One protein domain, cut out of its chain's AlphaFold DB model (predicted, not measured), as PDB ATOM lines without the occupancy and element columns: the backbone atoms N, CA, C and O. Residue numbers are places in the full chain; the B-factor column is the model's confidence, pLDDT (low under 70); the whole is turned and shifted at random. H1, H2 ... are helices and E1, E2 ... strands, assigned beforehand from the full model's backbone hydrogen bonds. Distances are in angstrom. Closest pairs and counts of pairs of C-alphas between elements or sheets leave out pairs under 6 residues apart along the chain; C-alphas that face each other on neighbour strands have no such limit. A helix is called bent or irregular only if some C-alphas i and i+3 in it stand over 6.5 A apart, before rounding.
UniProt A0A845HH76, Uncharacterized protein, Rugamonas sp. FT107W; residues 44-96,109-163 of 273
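AT A GLANCE: This is residues 44 to 96 and 109 to 163 of the 273 residues of an uncharacterized protein of Rugamonas sp. FT107W (UniProt A0A845HH76). Three small, separate antiparallel sheets make the framework: a three-strand sheet E3 - E6 - E7 near the middle, with the hairpin E1 and E2 and the short helix H2 to one side of it, and the strand pair E4 and E5 toward the end of the long axis where the chain is cut. The longest helix, H3, grazes the three-strand sheet, and the short H1 lies near H3 and E1. The printed part has 108 residues, in the order H1 E1 E2 H2 E3 E4 E5 H3 E6 E7, and is mixed, with under half of the residues in named elements. It is compact, with a radius of gyration of the C-alphas of 13.0 A, and spans 39 by 27 by 27 A.

HOW THE PARTS SIT: The largest sheet has E6, residues 135 to 141, as its inner strand, and E3, residues 80 to 83, and E7, residues 157 to 163, as edge strands. E6 and E7 form a hairpin, antiparallel at 150 degrees, with N 136 and O 162 2.8 A apart. E3 is antiparallel to E6, with N 81 and O 139 2.7 A apart. H2, residues 70 to 75, only grazes this sheet, with residues 72 to 75. H3, residues 121 to 131, only grazes it too, with residues 124 to 131. E1, residues 56 to 58, and E2, residues 65 to 68, form a hairpin, with N 57 and O 67 2.8 A apart. The closest C-alphas of E2 and H2 are those of Val 65 and Leu 75, 6.5 A. E4, residues 91 to 93, and E5, residues 116 to 118, are antiparallel, with N 92 and O 117 2.8 A apart. H1, residues 47 to 50, is close to H3 but not clearly touching, the closest C-alphas being those of Trp 49 and Trp 121, 6.5 A. Of the O i to N i+4 pairs, 0 of 2 are within hydrogen-bond range in H2, with 2 of 3 O i to N i+3 pairs, and 5 of 7 in H3, while H1 is too short for one.

IN THESE COORDINATES: H1 begins at C-alpha 47, (222.912, 223.340, 225.091), and E7 ends at C-alpha 163, (236.530, 233.125, 230.741). From first to last C-alpha E6 measures 19.2 A, E7 18.8 A, H3 15.7 A and H2 10.0 A. H2 and H3 are irregular: C-alphas 71 and 74 are 7.7 A apart, and C-alphas 127 and 130 are 7.5 A apart.

THE WHOLE: The two C-alphas farthest apart are those of Pro 70 and Gly 96, 42.3 A. Residues 97 to 108 are not printed, and C-alphas 96 and 109 are 13.1 A apart across this cut. The link from E6 to E7, residues 142 to 156, is long. The mean pLDDT of the printed part is 93.4, and no printed residue is under 70.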
ATOM      1  N   ASP A  44     217.053 222.592 220.933       83.31
ATOM      2  CA  ASP A  44     217.361 222.695 222.350       83.31
ATOM      3  C   ASP A  44     218.504 223.694 222.593       83.31
ATOM      4  O   ASP A  44     219.681 223.332 222.721       83.31
ATOM      5  N   PHE A  45     218.145 224.977 222.675       83.38
ATOM      6  CA  PHE A  45     219.096 226.065 222.924       83.38
ATOM      7  C   PHE A  45     219.713 226.053 224.323       83.38
ATOM      8  O   PHE A  45     220.728 226.721 224.534       83.38
ATOM      9  N   ARG A  46     219.195 225.244 225.257       84.62
ATOM     10  CA  ARG A  46     219.816 225.066 226.576       84.62
ATOM     11  C   ARG A  46     221.255 224.561 226.446       84.62
ATOM     12  O   ARG A  46     222.111 224.893 227.264       84.62
ATOM     13  N   ASN A  47     221.562 223.830 225.369       88.69
ATOM     14  CA  ASN A  47     222.912 223.340 225.091       88.69
ATOM     15  C   ASN A  47     223.943 224.464 224.877       88.69
ATOM     16  O   ASN A  47     225.124 224.233 225.128       88.69
ATOM     17  N   LEU A  48     223.526 225.688 224.520       90.19
ATOM     18  CA  LEU A  48     224.426 226.851 224.462       90.19
ATOM     19  C   LEU A  48     225.018 227.197 225.831       90.19
ATOM     20  O   LEU A  48     226.137 227.692 225.921       90.19
ATOM     21  N   TRP A  49     224.273 226.935 226.905       92.69
ATOM     22  CA  TRP A  49     224.706 227.244 228.260       92.69
ATOM     23  C   TRP A  49     225.767 226.269 228.779       92.69
ATOM     24  O   TRP A  49     226.660 226.659 229.531       92.69
ATOM     25  N   ARG A  50     225.721 225.011 228.327       94.62
ATOM     26  CA  ARG A  50     226.550 223.913 228.851       94.62
ATOM     27  C   ARG A  50     228.041 224.208 228.820       94.62
ATOM     28  O   ARG A  50     228.749 223.769 229.714       94.62
ATOM     29  N   ARG A  51     228.522 224.932 227.806       95.50
ATOM     30  CA  ARG A  51     229.943 225.284 227.641       95.50
ATOM     31  C   ARG A  51     230.180 226.787 227.637       95.50
ATOM     32  O   ARG A  51     231.200 227.227 227.115       95.50
ATOM     33  N   ALA A  52     229.251 227.571 228.191       95.75
ATOM     34  CA  ALA A  52     229.355 229.027 228.204       95.75
ATOM     35  C   ALA A  52     230.682 229.493 228.825       95.75
ATOM     36  O   ALA A  52     231.325 230.388 228.286       95.75
ATOM     37  N   PHE A  53     231.135 228.843 229.897       97.44
ATOM     38  CA  PHE A  53     232.429 229.111 230.522       97.44
ATOM     39  C   PHE A  53     233.516 228.185 229.963       97.44
ATOM     40  O   PHE A  53     233.301 226.985 229.784       97.44
ATOM     41  N   GLU A  54     234.687 228.742 229.667       97.69
ATOM     42  CA  GLU A  54     235.837 227.966 229.204       97.69
ATOM     43  C   GLU A  54     236.295 226.959 230.263       97.69
ATOM     44  O   GLU A  54     236.237 227.226 231.461       97.69
ATOM     45  N   GLY A  55     236.721 225.779 229.806       97.44
ATOM     46  CA  GLY A  55     237.284 224.741 230.663       97.44
ATOM     47  C   GLY A  55     236.300 223.926 231.507       97.44
ATOM     48  O   GLY A  55     236.743 222.988 232.163       97.44
ATOM     49  N   ILE A  56     234.991 224.206 231.485       98.25
ATOM     50  CA  ILE A  56     233.982 223.410 232.208       98.25
ATOM     51  C   ILE A  56     232.762 223.063 231.348       98.25
ATOM     52  O   ILE A  56     232.450 223.737 230.364       98.25
ATOM     53  N   VAL A  57     232.046 222.012 231.752       97.56
ATOM     54  CA  VAL A  57     230.749 221.621 231.195       97.56
ATOM     55  C   VAL A  57     229.706 221.562 232.303       97.56
ATOM     56  O   VAL A  57     229.834 220.803 233.265       97.56
ATOM     57  N   LEU A  58     228.647 222.348 232.138       96.06
ATOM     58  CA  LEU A  58     227.491 222.391 233.022       96.06
ATOM     59  C   LEU A  58     226.374 221.473 232.517       96.06
ATOM     60  O   LEU A  58     226.207 221.277 231.308       96.06
ATOM     61  N   VAL A  59     225.561 220.974 233.446       93.06
ATOM     62  CA  VAL A  59     224.191 220.549 233.153       93.06
ATOM     63  C   VAL A  59     223.325 221.795 233.055       93.06
ATOM     64  O   VAL A  59     223.297 222.636 233.954       93.06
ATOM     65  N   GLU A  60     222.620 221.923 231.943       88.19
ATOM     66  CA  GLU A  60     221.896 223.128 231.564       88.19
ATOM     67  C   GLU A  60     220.686 223.453 232.446       88.19
ATOM     68  O   GLU A  60     220.271 224.607 232.510       88.19
ATOM     69  N   ASN A  61     220.118 222.457 233.132       86.31
ATOM     70  CA  ASN A  61     218.918 222.630 233.950       86.31
ATOM     71  C   ASN A  61     219.208 223.054 235.399       86.31
ATOM     72  O   ASN A  61     218.322 223.614 236.039       86.31
ATOM     73  N   ASN A  62     220.395 222.756 235.941       92.31
ATOM     74  CA  ASN A  62     220.708 223.013 237.353       92.31
ATOM     75  C   ASN A  62     222.157 223.451 237.629       92.31
ATOM     76  O   ASN A  62     222.584 223.483 238.785       92.31
ATOM     77  N   ASN A  63     222.915 223.789 236.584       94.81
ATOM     78  CA  ASN A  63     224.268 224.339 236.656       94.81
ATOM     79  C   ASN A  63     225.291 223.463 237.399       94.81
ATOM     80  O   ASN A  63     226.270 223.968 237.959       94.81
ATOM     81  N   TYR A  64     225.060 222.153 237.440       96.81
ATOM     82  CA  TYR A  64     225.993 221.191 238.011       96.81
ATOM     83  C   TYR A  64     227.157 220.935 237.049       96.81
ATOM     84  O   TYR A  64     226.940 220.750 235.855       96.81
ATOM     85  N   VAL A  65     228.391 220.921 237.545       98.12
ATOM     86  CA  VAL A  65     229.583 220.692 236.722       98.12
ATOM     87  C   VAL A  65     229.785 219.189 236.544       98.12
ATOM     88  O   VAL A  65     230.032 218.467 237.515       98.12
ATOM     89  N   ILE A  66     229.688 218.721 235.299       97.50
ATOM     90  CA  ILE A  66     229.797 217.295 234.940       97.50
ATOM     91  C   ILE A  66     231.129 216.921 234.305       97.50
ATOM     92  O   ILE A  66     231.493 215.751 234.322       97.50
ATOM     93  N   ASP A  67     231.840 217.892 233.743       97.94
ATOM     94  CA  ASP A  67     233.131 217.680 233.099       97.94
ATOM     95  C   ASP A  67     233.949 218.972 233.161       97.94
ATOM     96  O   ASP A  67     233.382 220.066 233.264       97.94
ATOM     97  N   ALA A  68     235.270 218.846 233.135       98.38
ATOM     98  CA  ALA A  68     236.185 219.975 233.202       98.38
ATOM     99  C   ALA A  68     237.563 219.622 232.630       98.38
ATOM    100  O   ALA A  68     237.988 218.470 232.623       98.38
ATOM    101  N   GLU A  69     238.287 220.640 232.177       98.12
ATOM    102  CA  GLU A  69     239.703 220.526 231.842       98.12
ATOM    103  C   GLU A  69     240.551 220.327 233.116       98.12
ATOM    104  O   GLU A  69     240.110 220.692 234.211       98.12
ATOM    105  N   PRO A  70     241.784 219.784 233.015       98.12
ATOM    106  CA  PRO A  70     242.583 219.405 234.185       98.12
ATOM    107  C   PRO A  70     242.771 220.509 235.234       98.12
ATOM    108  O   PRO A  70     242.784 220.222 236.430       98.12
ATOM    109  N   GLU A  71     242.885 221.769 234.810       97.62
ATOM    110  CA  GLU A  71     243.027 222.916 235.718       97.62
ATOM    111  C   GLU A  71     241.754 223.202 236.541       97.62
ATOM    112  O   GLU A  71     241.830 223.639 237.692       97.62
ATOM    113  N   PHE A  72     240.582 222.862 236.001       98.31
ATOM    114  CA  PHE A  72     239.274 223.067 236.623       98.31
ATOM    115  C   PHE A  72     238.653 221.774 237.158       98.31
ATOM    116  O   PHE A  72     237.510 221.786 237.607       98.31
ATOM    117  N   GLN A  73     239.397 220.663 237.194       98.12
ATOM    118  CA  GLN A  73     238.880 219.365 237.647       98.12
ATOM    119  C   GLN A  73     238.289 219.410 239.066       98.12
ATOM    120  O   GLN A  73     237.346 218.690 239.382       98.12
ATOM    121  N   HIS A  74     238.813 220.295 239.914       97.75
ATOM    122  CA  HIS A  74     238.319 220.532 241.271       97.75
ATOM    123  C   HIS A  74     236.900 221.134 241.326       97.75
ATOM    124  O   HIS A  74     236.316 221.199 242.413       97.75
ATOM    125  N   LEU A  75     236.360 221.594 240.190       98.50
ATOM    126  CA  LEU A  75     234.995 222.094 240.040       98.50
ATOM    127  C   LEU A  75     233.982 221.005 239.700       98.50
ATOM    128  O   LEU A  75     232.793 221.218 239.925       98.50
ATOM    129  N   VAL A  76     234.420 219.851 239.191       98.38
ATOM    130  CA  VAL A  76     233.518 218.729 238.910       98.38
ATOM    131  C   VAL A  76     232.803 218.323 240.196       98.38
ATOM    132  O   VAL A  76     233.373 218.385 241.282       98.38
ATOM    133  N   THR A  77     231.525 217.976 240.064       97.81
ATOM    134  CA  THR A  77     230.593 217.694 241.166       97.81
ATOM    135  C   THR A  77     230.215 218.878 242.060       97.81
ATOM    136  O   THR A  77     229.525 218.717 243.070       97.81
ATOM    137  N   ARG A  78     230.587 220.100 241.666       98.31
ATOM    138  CA  ARG A  78     230.081 221.338 242.270       98.31
ATOM    139  C   ARG A  78     228.977 221.942 241.423       98.31
ATOM    140  O   ARG A  78     228.789 221.594 240.260       98.31
ATOM    141  N   ARG A  79     228.257 222.895 242.007       97.12
ATOM    142  CA  ARG A  79     227.207 223.643 241.316       97.12
ATOM    143  C   ARG A  79     227.537 225.122 241.253       97.12
ATOM    144  O   ARG A  79     227.884 225.700 242.279       97.12
ATOM    145  N   LEU A  80     227.378 225.728 240.079       97.06
ATOM    146  CA  LEU A  80     227.484 227.175 239.896       97.06
ATOM    147  C   LEU A  80     226.272 227.874 240.536       97.06
ATOM    148  O   LEU A  80     225.124 227.683 240.129       97.06
ATOM    149  N   LEU A  81     226.545 228.688 241.549       96.25
ATOM    150  CA  LEU A  81     225.570 229.422 242.353       96.25
ATOM    151  C   LEU A  81     225.352 230.838 241.828       96.25
ATOM    152  O   LEU A  81     224.207 231.273 241.697       96.25
ATOM    153  N   ARG A  82     226.439 231.550 241.519       95.75
ATOM    154  CA  ARG A  82     226.425 232.925 241.005       95.75
ATOM    155  C   ARG A  82     227.500 233.107 239.945       95.75
ATOM    156  O   ARG A  82     228.503 232.403 239.941       95.75
ATOM    157  N   PHE A  83     227.306 234.106 239.106       95.06
ATOM    158  CA  PHE A  83     228.329 234.665 238.233       95.06
ATOM    159  C   PHE A  83     228.181 236.186 238.254       95.06
ATOM    160  O   PHE A  83     227.077 236.676 238.498       95.06
ATOM    161  N   ASP A  84     229.262 236.925 238.016       93.19
ATOM    162  CA  ASP A  84     229.245 238.391 237.874       93.19
ATOM    163  C   ASP A  84     228.484 239.115 239.009       93.19
ATOM    164  O   ASP A  84     227.654 239.997 238.799       93.19
ATOM    165  N   GLY A  85     228.671 238.654 240.251       83.75
ATOM    166  CA  GLY A  85     228.006 239.241 241.417       83.75
ATOM    167  C   GLY A  85     226.474 239.157 241.411       83.75
ATOM    168  O   GLY A  85     225.837 239.907 242.149       83.75
ATOM    169  N   LEU A  86     225.866 238.266 240.611       88.12
ATOM    170  CA  LEU A  86     224.416 238.076 240.505       88.12
ATOM    171  C   LEU A  86     223.777 237.850 241.892       88.12
ATOM    172  O   LEU A  86     223.847 236.734 242.412       88.12
ATOM    173  N   PRO A  87     223.091 238.848 242.496       84.81
ATOM    174  CA  PRO A  87     222.795 238.804 243.932       84.81
ATOM    175  C   PRO A  87     221.889 237.636 244.335       84.81
ATOM    176  O   PRO A  87     222.112 236.969 245.347       84.81
ATOM    177  N   VAL A  88     220.887 237.361 243.499       84.31
ATOM    178  CA  VAL A  88     219.901 236.291 243.707       84.31
ATOM    179  C   VAL A  88     220.441 234.897 243.368       84.31
ATOM    180  O   VAL A  88     219.833 233.907 243.755       84.31
ATOM    181  N   GLY A  89     221.599 234.812 242.707       91.06
ATOM    182  CA  GLY A  89     222.133 233.579 242.137       91.06
ATOM    183  C   GLY A  89     221.353 233.067 240.932       91.06
ATOM    184  O   GLY A  89     220.498 233.753 240.377       91.06
ATOM    185  N   THR A  90     221.687 231.858 240.498       92.25
ATOM    186  CA  THR A  90     221.101 231.209 239.315       92.25
ATOM    187  C   THR A  90     219.847 230.393 239.641       92.25
ATOM    188  O   THR A  90     219.371 229.621 238.812       92.25
ATOM    189  N   MET A  91     219.295 230.547 240.845       93.06
ATOM    190  CA  MET A  91     218.149 229.795 241.347       93.06
ATOM    191  C   MET A  91     217.314 230.603 242.339       93.06
ATOM    192  O   MET A  91     217.784 231.565 242.941       93.06
ATOM    193  N   VAL A  92     216.073 230.175 242.538       92.00
ATOM    194  CA  VAL A  92     215.101 230.782 243.449       92.00
ATOM    195  C   VAL A  92     214.397 229.715 244.283       92.00
ATOM    196  O   VAL A  92     214.346 228.541 243.912       92.00
ATOM    197  N   ASN A  93     213.835 230.130 245.419       92.81
ATOM    198  CA  ASN A  93     212.947 229.275 246.195       92.81
ATOM    199  C   ASN A  93     211.565 229.242 245.536       92.81
ATOM    200  O   ASN A  93     211.013 230.291 245.199       92.81
ATOM    201  N   THR A  94     211.004 228.052 245.377       91.81
ATOM    202  CA  THR A  94     209.724 227.849 244.703       91.81
ATOM    203  C   THR A  94     208.607 227.824 245.728       91.81
ATOM    204  O   THR A  94     208.570 226.965 246.613       91.81
ATOM    205  N   THR A  95     207.665 228.752 245.594       92.88
ATOM    206  CA  THR A  95     206.502 228.855 246.476       92.88
ATOM    207  C   THR A  95     205.220 228.958 245.670       92.88
ATOM    208  O   THR A  95     205.192 229.627 244.640       92.88
ATOM    209  N   GLY A  96     204.147 228.356 246.166       92.69
ATOM    210  CA  GLY A  96     202.836 228.439 245.541       92.69
ATOM    211  C   GLY A  96     201.796 227.582 246.257       92.69
ATOM    212  O   GLY A  96     202.116 226.912 247.244       92.69
ATOM    213  N   SER A 109     209.689 218.657 247.353       91.06
ATOM    214  CA  SER A 109     209.409 217.243 247.078       91.06
ATOM    215  C   SER A 109     210.536 216.357 247.606       91.06
ATOM    216  O   SER A 109     211.589 216.856 247.987       91.06
ATOM    217  N   VAL A 110     210.350 215.032 247.598       91.19
ATOM    218  CA  VAL A 110     211.418 214.084 247.981       91.19
ATOM    219  C   VAL A 110     212.667 214.265 247.107       91.19
ATOM    220  O   VAL A 110     213.780 214.173 247.614       91.19
ATOM    221  N   ALA A 111     212.487 214.557 245.814       89.44
ATOM    222  CA  ALA A 111     213.587 214.777 244.875       89.44
ATOM    223  C   ALA A 111     214.189 216.191 244.959       89.44
ATOM    224  O   ALA A 111     215.344 216.374 244.605       89.44
ATOM    225  N   ASN A 112     213.425 217.178 245.437       92.06
ATOM    226  CA  ASN A 112     213.858 218.567 245.601       92.06
ATOM    227  C   ASN A 112     213.430 219.081 246.989       92.06
ATOM    228  O   ASN A 112     212.447 219.827 247.105       92.06
ATOM    229  N   PRO A 113     214.119 218.654 248.061       93.69
ATOM    230  CA  PRO A 113     213.710 218.949 249.435       93.69
ATOM    231  C   PRO A 113     213.829 220.435 249.788       93.69
ATOM    232  O   PRO A 113     213.130 220.917 250.673       93.69
ATOM    233  N   ASN A 114     214.677 221.172 249.066       93.69
ATOM    234  CA  ASN A 114     214.901 222.600 249.278       93.69
ATOM    235  C   ASN A 114     213.990 223.486 248.410       93.69
ATOM    236  O   ASN A 114     214.118 224.708 248.465       93.69
ATOM    237  N   ALA A 115     213.098 222.886 247.607       93.75
ATOM    238  CA  ALA A 115     212.204 223.570 246.668       93.75
ATOM    239  C   ALA A 115     212.918 224.569 245.746       93.75
ATOM    240  O   ALA A 115     212.392 225.630 245.403       93.75
ATOM    241  N   VAL A 116     214.140 224.241 245.339       93.88
ATOM    242  CA  VAL A 116     214.963 225.118 244.512       93.88
ATOM    243  C   VAL A 116     214.561 224.944 243.057       93.88
ATOM    244  O   VAL A 116     214.596 223.833 242.536       93.88
ATOM    245  N   SER A 117     214.207 226.040 242.396       91.94
ATOM    246  CA  SER A 117     214.052 226.077 240.941       91.94
ATOM    247  C   SER A 117     215.143 226.941 240.346       91.94
ATOM    248  O   SER A 117     215.431 228.028 240.847       91.94
ATOM    249  N   PHE A 118     215.752 226.470 239.270       90.19
ATOM    250  CA  PHE A 118     216.792 227.223 238.589       90.19
ATOM    251  C   PHE A 118     216.168 228.276 237.696       90.19
ATOM    252  O   PHE A 118     215.136 228.053 237.061       90.19
ATOM    253  N   MET A 119     216.804 229.444 237.676       81.06
ATOM    254  CA  MET A 119     216.503 230.435 236.669       81.06
ATOM    255  C   MET A 119     216.792 229.820 235.311       81.06
ATOM    256  O   MET A 119     217.819 229.182 235.090       81.06
ATOM    257  N   GLU A 120     215.858 230.042 234.408       78.25
ATOM    258  CA  GLU A 120     215.959 229.583 233.043       78.25
ATOM    259  C   GLU A 120     217.263 230.109 232.392       78.25
ATOM    260  O   GLU A 120     217.742 231.212 232.687       78.25
ATOM    261  N   TRP A 121     217.894 229.270 231.568       81.94
ATOM    262  CA  TRP A 121     219.229 229.501 231.006       81.94
ATOM    263  C   TRP A 121     219.302 230.794 230.185       81.94
ATOM    264  O   TRP A 121     220.315 231.492 230.249       81.94
ATOM    265  N   SER A 122     218.242 231.169 229.464       80.31
ATOM    266  CA  SER A 122     218.212 232.400 228.676       80.31
ATOM    267  C   SER A 122     218.240 233.647 229.565       80.31
ATOM    268  O   SER A 122     218.918 234.614 229.221       80.31
ATOM    269  N   ASN A 123     217.631 233.609 230.759       84.00
ATOM    270  CA  ASN A 123     217.791 234.678 231.752       84.00
ATOM    271  C   ASN A 123     219.243 234.809 232.223       84.00
ATOM    272  O   ASN A 123     219.711 235.922 232.474       84.00
ATOM    273  N   SER A 124     219.953 233.687 232.356       87.38
ATOM    274  CA  SER A 124     221.371 233.691 232.724       87.38
ATOM    275  C   SER A 124     222.229 234.267 231.595       87.38
ATOM    276  O   SER A 124     223.005 235.192 231.831       87.38
ATOM    277  N   ILE A 125     222.018 233.815 230.354       88.50
ATOM    278  CA  ILE A 125     222.706 234.351 229.171       88.50
ATOM    279  C   ILE A 125     222.440 235.846 229.015       88.50
ATOM    280  O   ILE A 125     223.388 236.607 228.856       88.50
ATOM    281  N   ALA A 126     221.188 236.297 229.111       87.50
ATOM    282  CA  ALA A 126     220.835 237.708 228.957       87.50
ATOM    283  C   ALA A 126     221.595 238.621 229.935       87.50
ATOM    284  O   ALA A 126     221.884 239.771 229.606       87.50
ATOM    285  N   ARG A 127     221.956 238.106 231.117       88.69
ATOM    286  CA  ARG A 127     222.732 238.841 232.121       88.69
ATOM    287  C   ARG A 127     224.215 238.921 231.785       88.69
ATOM    288  O   ARG A 127     224.803 239.963 232.036       88.69
ATOM    289  N   ILE A 128     224.809 237.888 231.187       91.25
ATOM    290  CA  ILE A 128     226.268 237.835 230.966       91.25
ATOM    291  C   ILE A 128     226.705 237.989 229.516       91.25
ATOM    292  O   ILE A 128     227.896 238.104 229.256       91.25
ATOM    293  N   LEU A 129     225.781 238.038 228.554       91.25
ATOM    294  CA  LEU A 129     226.112 238.108 227.128       91.25
ATOM    295  C   LEU A 129     227.015 239.307 226.785       91.25
ATOM    296  O   LEU A 129     227.813 239.245 225.857       91.25
ATOM    297  N   HIS A 130     226.932 240.404 227.533       92.25
ATOM    298  CA  HIS A 130     227.787 241.575 227.329       92.25
ATOM    299  C   HIS A 130     229.243 241.380 227.811       92.25
ATOM    300  O   HIS A 130     230.111 242.178 227.464       92.25
ATOM    301  N   LEU A 131     229.524 240.310 228.565       95.88
ATOM    302  CA  LEU A 131     230.837 239.959 229.121       95.88
ATOM    303  C   LEU A 131     231.588 238.911 228.288       95.88
ATOM    304  O   LEU A 131     232.614 238.393 228.719       95.88
ATOM    305  N   GLN A 132     231.087 238.556 227.103       95.31
ATOM    306  CA  GLN A 132     231.725 237.561 226.239       95.31
ATOM    307  C   GLN A 132     233.204 237.891 225.988       95.31
ATOM    308  O   GLN A 132     233.563 239.029 225.684       95.31
ATOM    309  N   GLY A 133     234.060 236.879 226.105       95.75
ATOM    310  CA  GLY A 133     235.512 236.987 225.983       95.75
ATOM    311  C   GLY A 133     236.229 237.503 227.237       95.75
ATOM    312  O   GLY A 133     237.462 237.486 227.261       95.75
ATOM    313  N   GLN A 134     235.500 237.945 228.267       97.75
ATOM    314  CA  GLN A 134     236.060 238.464 229.518       97.75
ATOM    315  C   GLN A 134     236.148 237.373 230.590       97.75
ATOM    316  O   GLN A 134     235.480 236.340 230.504       97.75
ATOM    317  N   MET A 135     236.978 237.614 231.607       98.06
ATOM    318  CA  MET A 135     236.955 236.829 232.841       98.06
ATOM    319  C   MET A 135     235.740 237.241 233.668       98.06
ATOM    320  O   MET A 135     235.473 238.431 233.826       98.06
ATOM    321  N   VAL A 136     235.006 236.252 234.161       97.69
ATOM    322  CA  VAL A 136     233.811 236.418 234.978       97.69
ATOM    323  C   VAL A 136     234.031 235.686 236.292       97.69
ATOM    324  O   VAL A 136     234.411 234.513 236.307       97.69
ATOM    325  N   SER A 137     233.742 236.377 237.391       97.56
ATOM    326  CA  SER A 137     233.783 235.788 238.723       97.56
ATOM    327  C   SER A 137     232.614 234.834 238.910       97.56
ATOM    328  O   SER A 137     231.457 235.254 238.836       97.56
ATOM    329  N   CYS A 138     232.906 233.557 239.144       98.12
ATOM    330  CA  CYS A 138     231.924 232.493 239.302       98.12
ATOM    331  C   CYS A 138     232.005 231.897 240.710       98.12
ATOM    332  O   CYS A 138     233.064 231.464 241.161       98.12
ATOM    333  N   GLU A 139     230.870 231.843 241.400       98.12
ATOM    334  CA  GLU A 139     230.746 231.216 242.714       98.12
ATOM    335  C   GLU A 139     230.176 229.809 242.571       98.12
ATOM    336  O   GLU A 139     229.075 229.630 242.051       98.12
ATOM    337  N   PHE A 140     230.888 228.814 243.091       98.31
ATOM    338  CA  PHE A 140     230.465 227.416 243.121       98.31
ATOM    339  C   PHE A 140     230.242 226.948 244.553       98.31
ATOM    340  O   PHE A 140     230.866 227.467 245.472       98.31
ATOM    341  N   THR A 141     229.416 225.921 244.761       98.19
ATOM    342  CA  THR A 141     229.301 225.260 246.073       98.19
ATOM    343  C   THR A 141     230.682 224.876 246.612       98.19
ATOM    344  O   THR A 141     231.470 224.252 245.904       98.19
ATOM    345  N   ALA A 142     230.979 225.198 247.875       97.75
ATOM    346  CA  ALA A 142     232.244 224.828 248.523       97.75
ATOM    347  C   ALA A 142     232.328 223.334 248.870       97.75
ATOM    348  O   ALA A 142     233.426 222.791 249.011       97.75
ATOM    349  N   GLN A 143     231.195 222.635 248.909       95.44
ATOM    350  CA  GLN A 143     231.135 221.176 248.967       95.44
ATOM    351  C   GLN A 143     231.223 220.565 247.555       95.44
ATOM    352  O   GLN A 143     230.630 221.103 246.615       95.44
ATOM    353  N   THR A 144     231.956 219.457 247.424       96.00
ATOM    354  CA  THR A 144     231.876 218.545 246.270       96.00
ATOM    355  C   THR A 144     230.666 217.625 246.406       96.00
ATOM    356  O   THR A 144     230.044 217.553 247.467       96.00
ATOM    357  N   ASP A 145     230.335 216.917 245.332       95.50
ATOM    358  CA  ASP A 145     229.206 215.982 245.274       95.50
ATOM    359  C   ASP A 145     227.908 216.661 245.708       95.50
ATOM    360  O   ASP A 145     227.119 216.135 246.493       95.50
ATOM    361  N   ALA A 146     227.713 217.884 245.211       92.56
ATOM    362  CA  ALA A 146     226.585 218.744 245.528       92.56
ATOM    363  C   ALA A 146     225.301 218.236 244.846       92.56
ATOM    364  O   ALA A 146     224.676 218.952 244.069       92.56
ATOM    365  N   SER A 147     224.901 216.992 245.108       88.75
ATOM    366  CA  SER A 147     223.763 216.333 244.462       88.75
ATOM    367  C   SER A 147     222.437 217.026 244.763       88.75
ATOM    368  O   SER A 147     221.571 217.071 243.903       88.75
ATOM    369  N   THR A 148     222.299 217.615 245.951       92.50
ATOM    370  CA  THR A 148     221.097 218.350 246.357       92.50
ATOM    371  C   THR A 148     221.150 219.786 245.850       92.50
ATOM    372  O   THR A 148     222.150 220.482 246.048       92.50
ATOM    373  N   GLU A 149     220.077 220.258 245.217       94.31
ATOM    374  CA  GLU A 149     219.927 221.657 244.831       94.31
ATOM    375  C   GLU A 149     219.813 222.565 246.064       94.31
ATOM    376  O   GLU A 149     219.103 222.260 247.021       94.31
ATOM    377  N   VAL A 150     220.511 223.702 246.052       94.50
ATOM    378  CA  VAL A 150     220.577 224.650 247.174       94.50
ATOM    379  C   VAL A 150     220.407 226.078 246.675       94.50
ATOM    380  O   VAL A 150     220.749 226.389 245.535       94.50
ATOM    381  N   LEU A 151     219.891 226.955 247.535       94.31
ATOM    382  CA  LEU A 151     219.870 228.390 247.266       94.31
ATOM    383  C   LEU A 151     221.283 228.957 247.393       94.31
ATOM    384  O   LEU A 151     222.039 228.565 248.277       94.31
ATOM    385  N   ALA A 152     221.632 229.938 246.564       93.88
ATOM    386  CA  ALA A 152     222.929 230.607 246.666       93.88
ATOM    387  C   ALA A 152     223.092 231.389 247.984       93.88
ATOM    388  O   ALA A 152     224.207 231.651 248.438       93.88
ATOM    389  N   LYS A 153     221.983 231.829 248.590       91.31
ATOM    390  CA  LYS A 153     221.992 232.497 249.895       91.31
ATOM    391  C   LYS A 153     222.361 231.482 250.982       91.31
ATOM    392  O   LYS A 153     221.810 230.390 250.998       91.31
ATOM    393  N   ASP A 154     223.277 231.864 251.868       89.44
ATOM    394  CA  ASP A 154     223.714 231.077 253.032       89.44
ATOM    395  C   ASP A 154     224.422 229.743 252.701       89.44
ATOM    396  O   ASP A 154     224.819 229.010 253.606       89.44
ATOM    397  N   THR A 155     224.659 229.449 251.419       95.06
ATOM    398  CA  THR A 155     225.458 228.299 250.979       95.06
ATOM    399  C   THR A 155     226.939 228.681 250.923       95.06
ATOM    400  O   THR A 155     227.289 229.620 250.203       95.06
ATOM    401  N   PRO A 156     227.834 227.957 251.624       97.00
ATOM    402  CA  PRO A 156     229.272 228.159 251.499       97.00
ATOM    403  C   PRO A 156     229.734 227.983 250.050       97.00
ATOM    404  O   PRO A 156     229.397 226.985 249.405       97.00
ATOM    405  N   ALA A 157     230.528 228.930 249.554       97.50
ATOM    406  CA  ALA A 157     230.962 228.969 248.165       97.50
ATOM    407  C   ALA A 157     232.479 229.143 248.021       97.50
ATOM    408  O   ALA A 157     233.145 229.673 248.910       97.50
ATOM    409  N   ILE A 158     233.008 228.692 246.885       98.00
ATOM    410  CA  ILE A 158     234.341 229.040 246.385       98.00
ATOM    411  C   ILE A 158     234.187 229.929 245.154       98.00
ATOM    412  O   ILE A 158     233.267 229.729 244.361       98.00
ATOM    413  N   THR A 159     235.094 230.884 244.985       98.12
ATOM    414  CA  THR A 159     235.107 231.787 243.830       98.12
ATOM    415  C   THR A 159     236.217 231.385 242.872       98.12
ATOM    416  O   THR A 159     237.355 231.183 243.295       98.12
ATOM    417  N   VAL A 160     235.889 231.288 241.586       98.19
ATOM    418  CA  VAL A 160     236.833 231.012 240.501       98.19
ATOM    419  C   VAL A 160     236.555 231.972 239.353       98.19
ATOM    420  O   VAL A 160     235.407 232.168 238.965       98.19
ATOM    421  N   GLU A 161     237.608 232.564 238.800       98.19
ATOM    422  CA  GLU A 161     237.516 233.371 237.585       98.19
ATOM    423  C   GLU A 161     237.516 232.449 236.364       98.19
ATOM    424  O   GLU A 161     238.463 231.687 236.163       98.19
ATOM    425  N   LEU A 162     236.480 232.534 235.531       98.38
ATOM    426  CA  LEU A 162     236.372 231.762 234.292       98.38
ATOM    427  C   LEU A 162     236.164 232.692 233.107       98.38
ATOM    428  O   LEU A 162     235.420 233.668 233.192       98.38
ATOM    429  N   ARG A 163     236.786 232.378 231.971       98.19
ATOM    430  CA  ARG A 163     236.530 233.125 230.741       98.19
ATOM    431  C   ARG A 163     235.160 232.751 230.189       98.19
ATOM    432  O   ARG A 163     234.878 231.573 229.977       98.19
TER     433      ARG A 163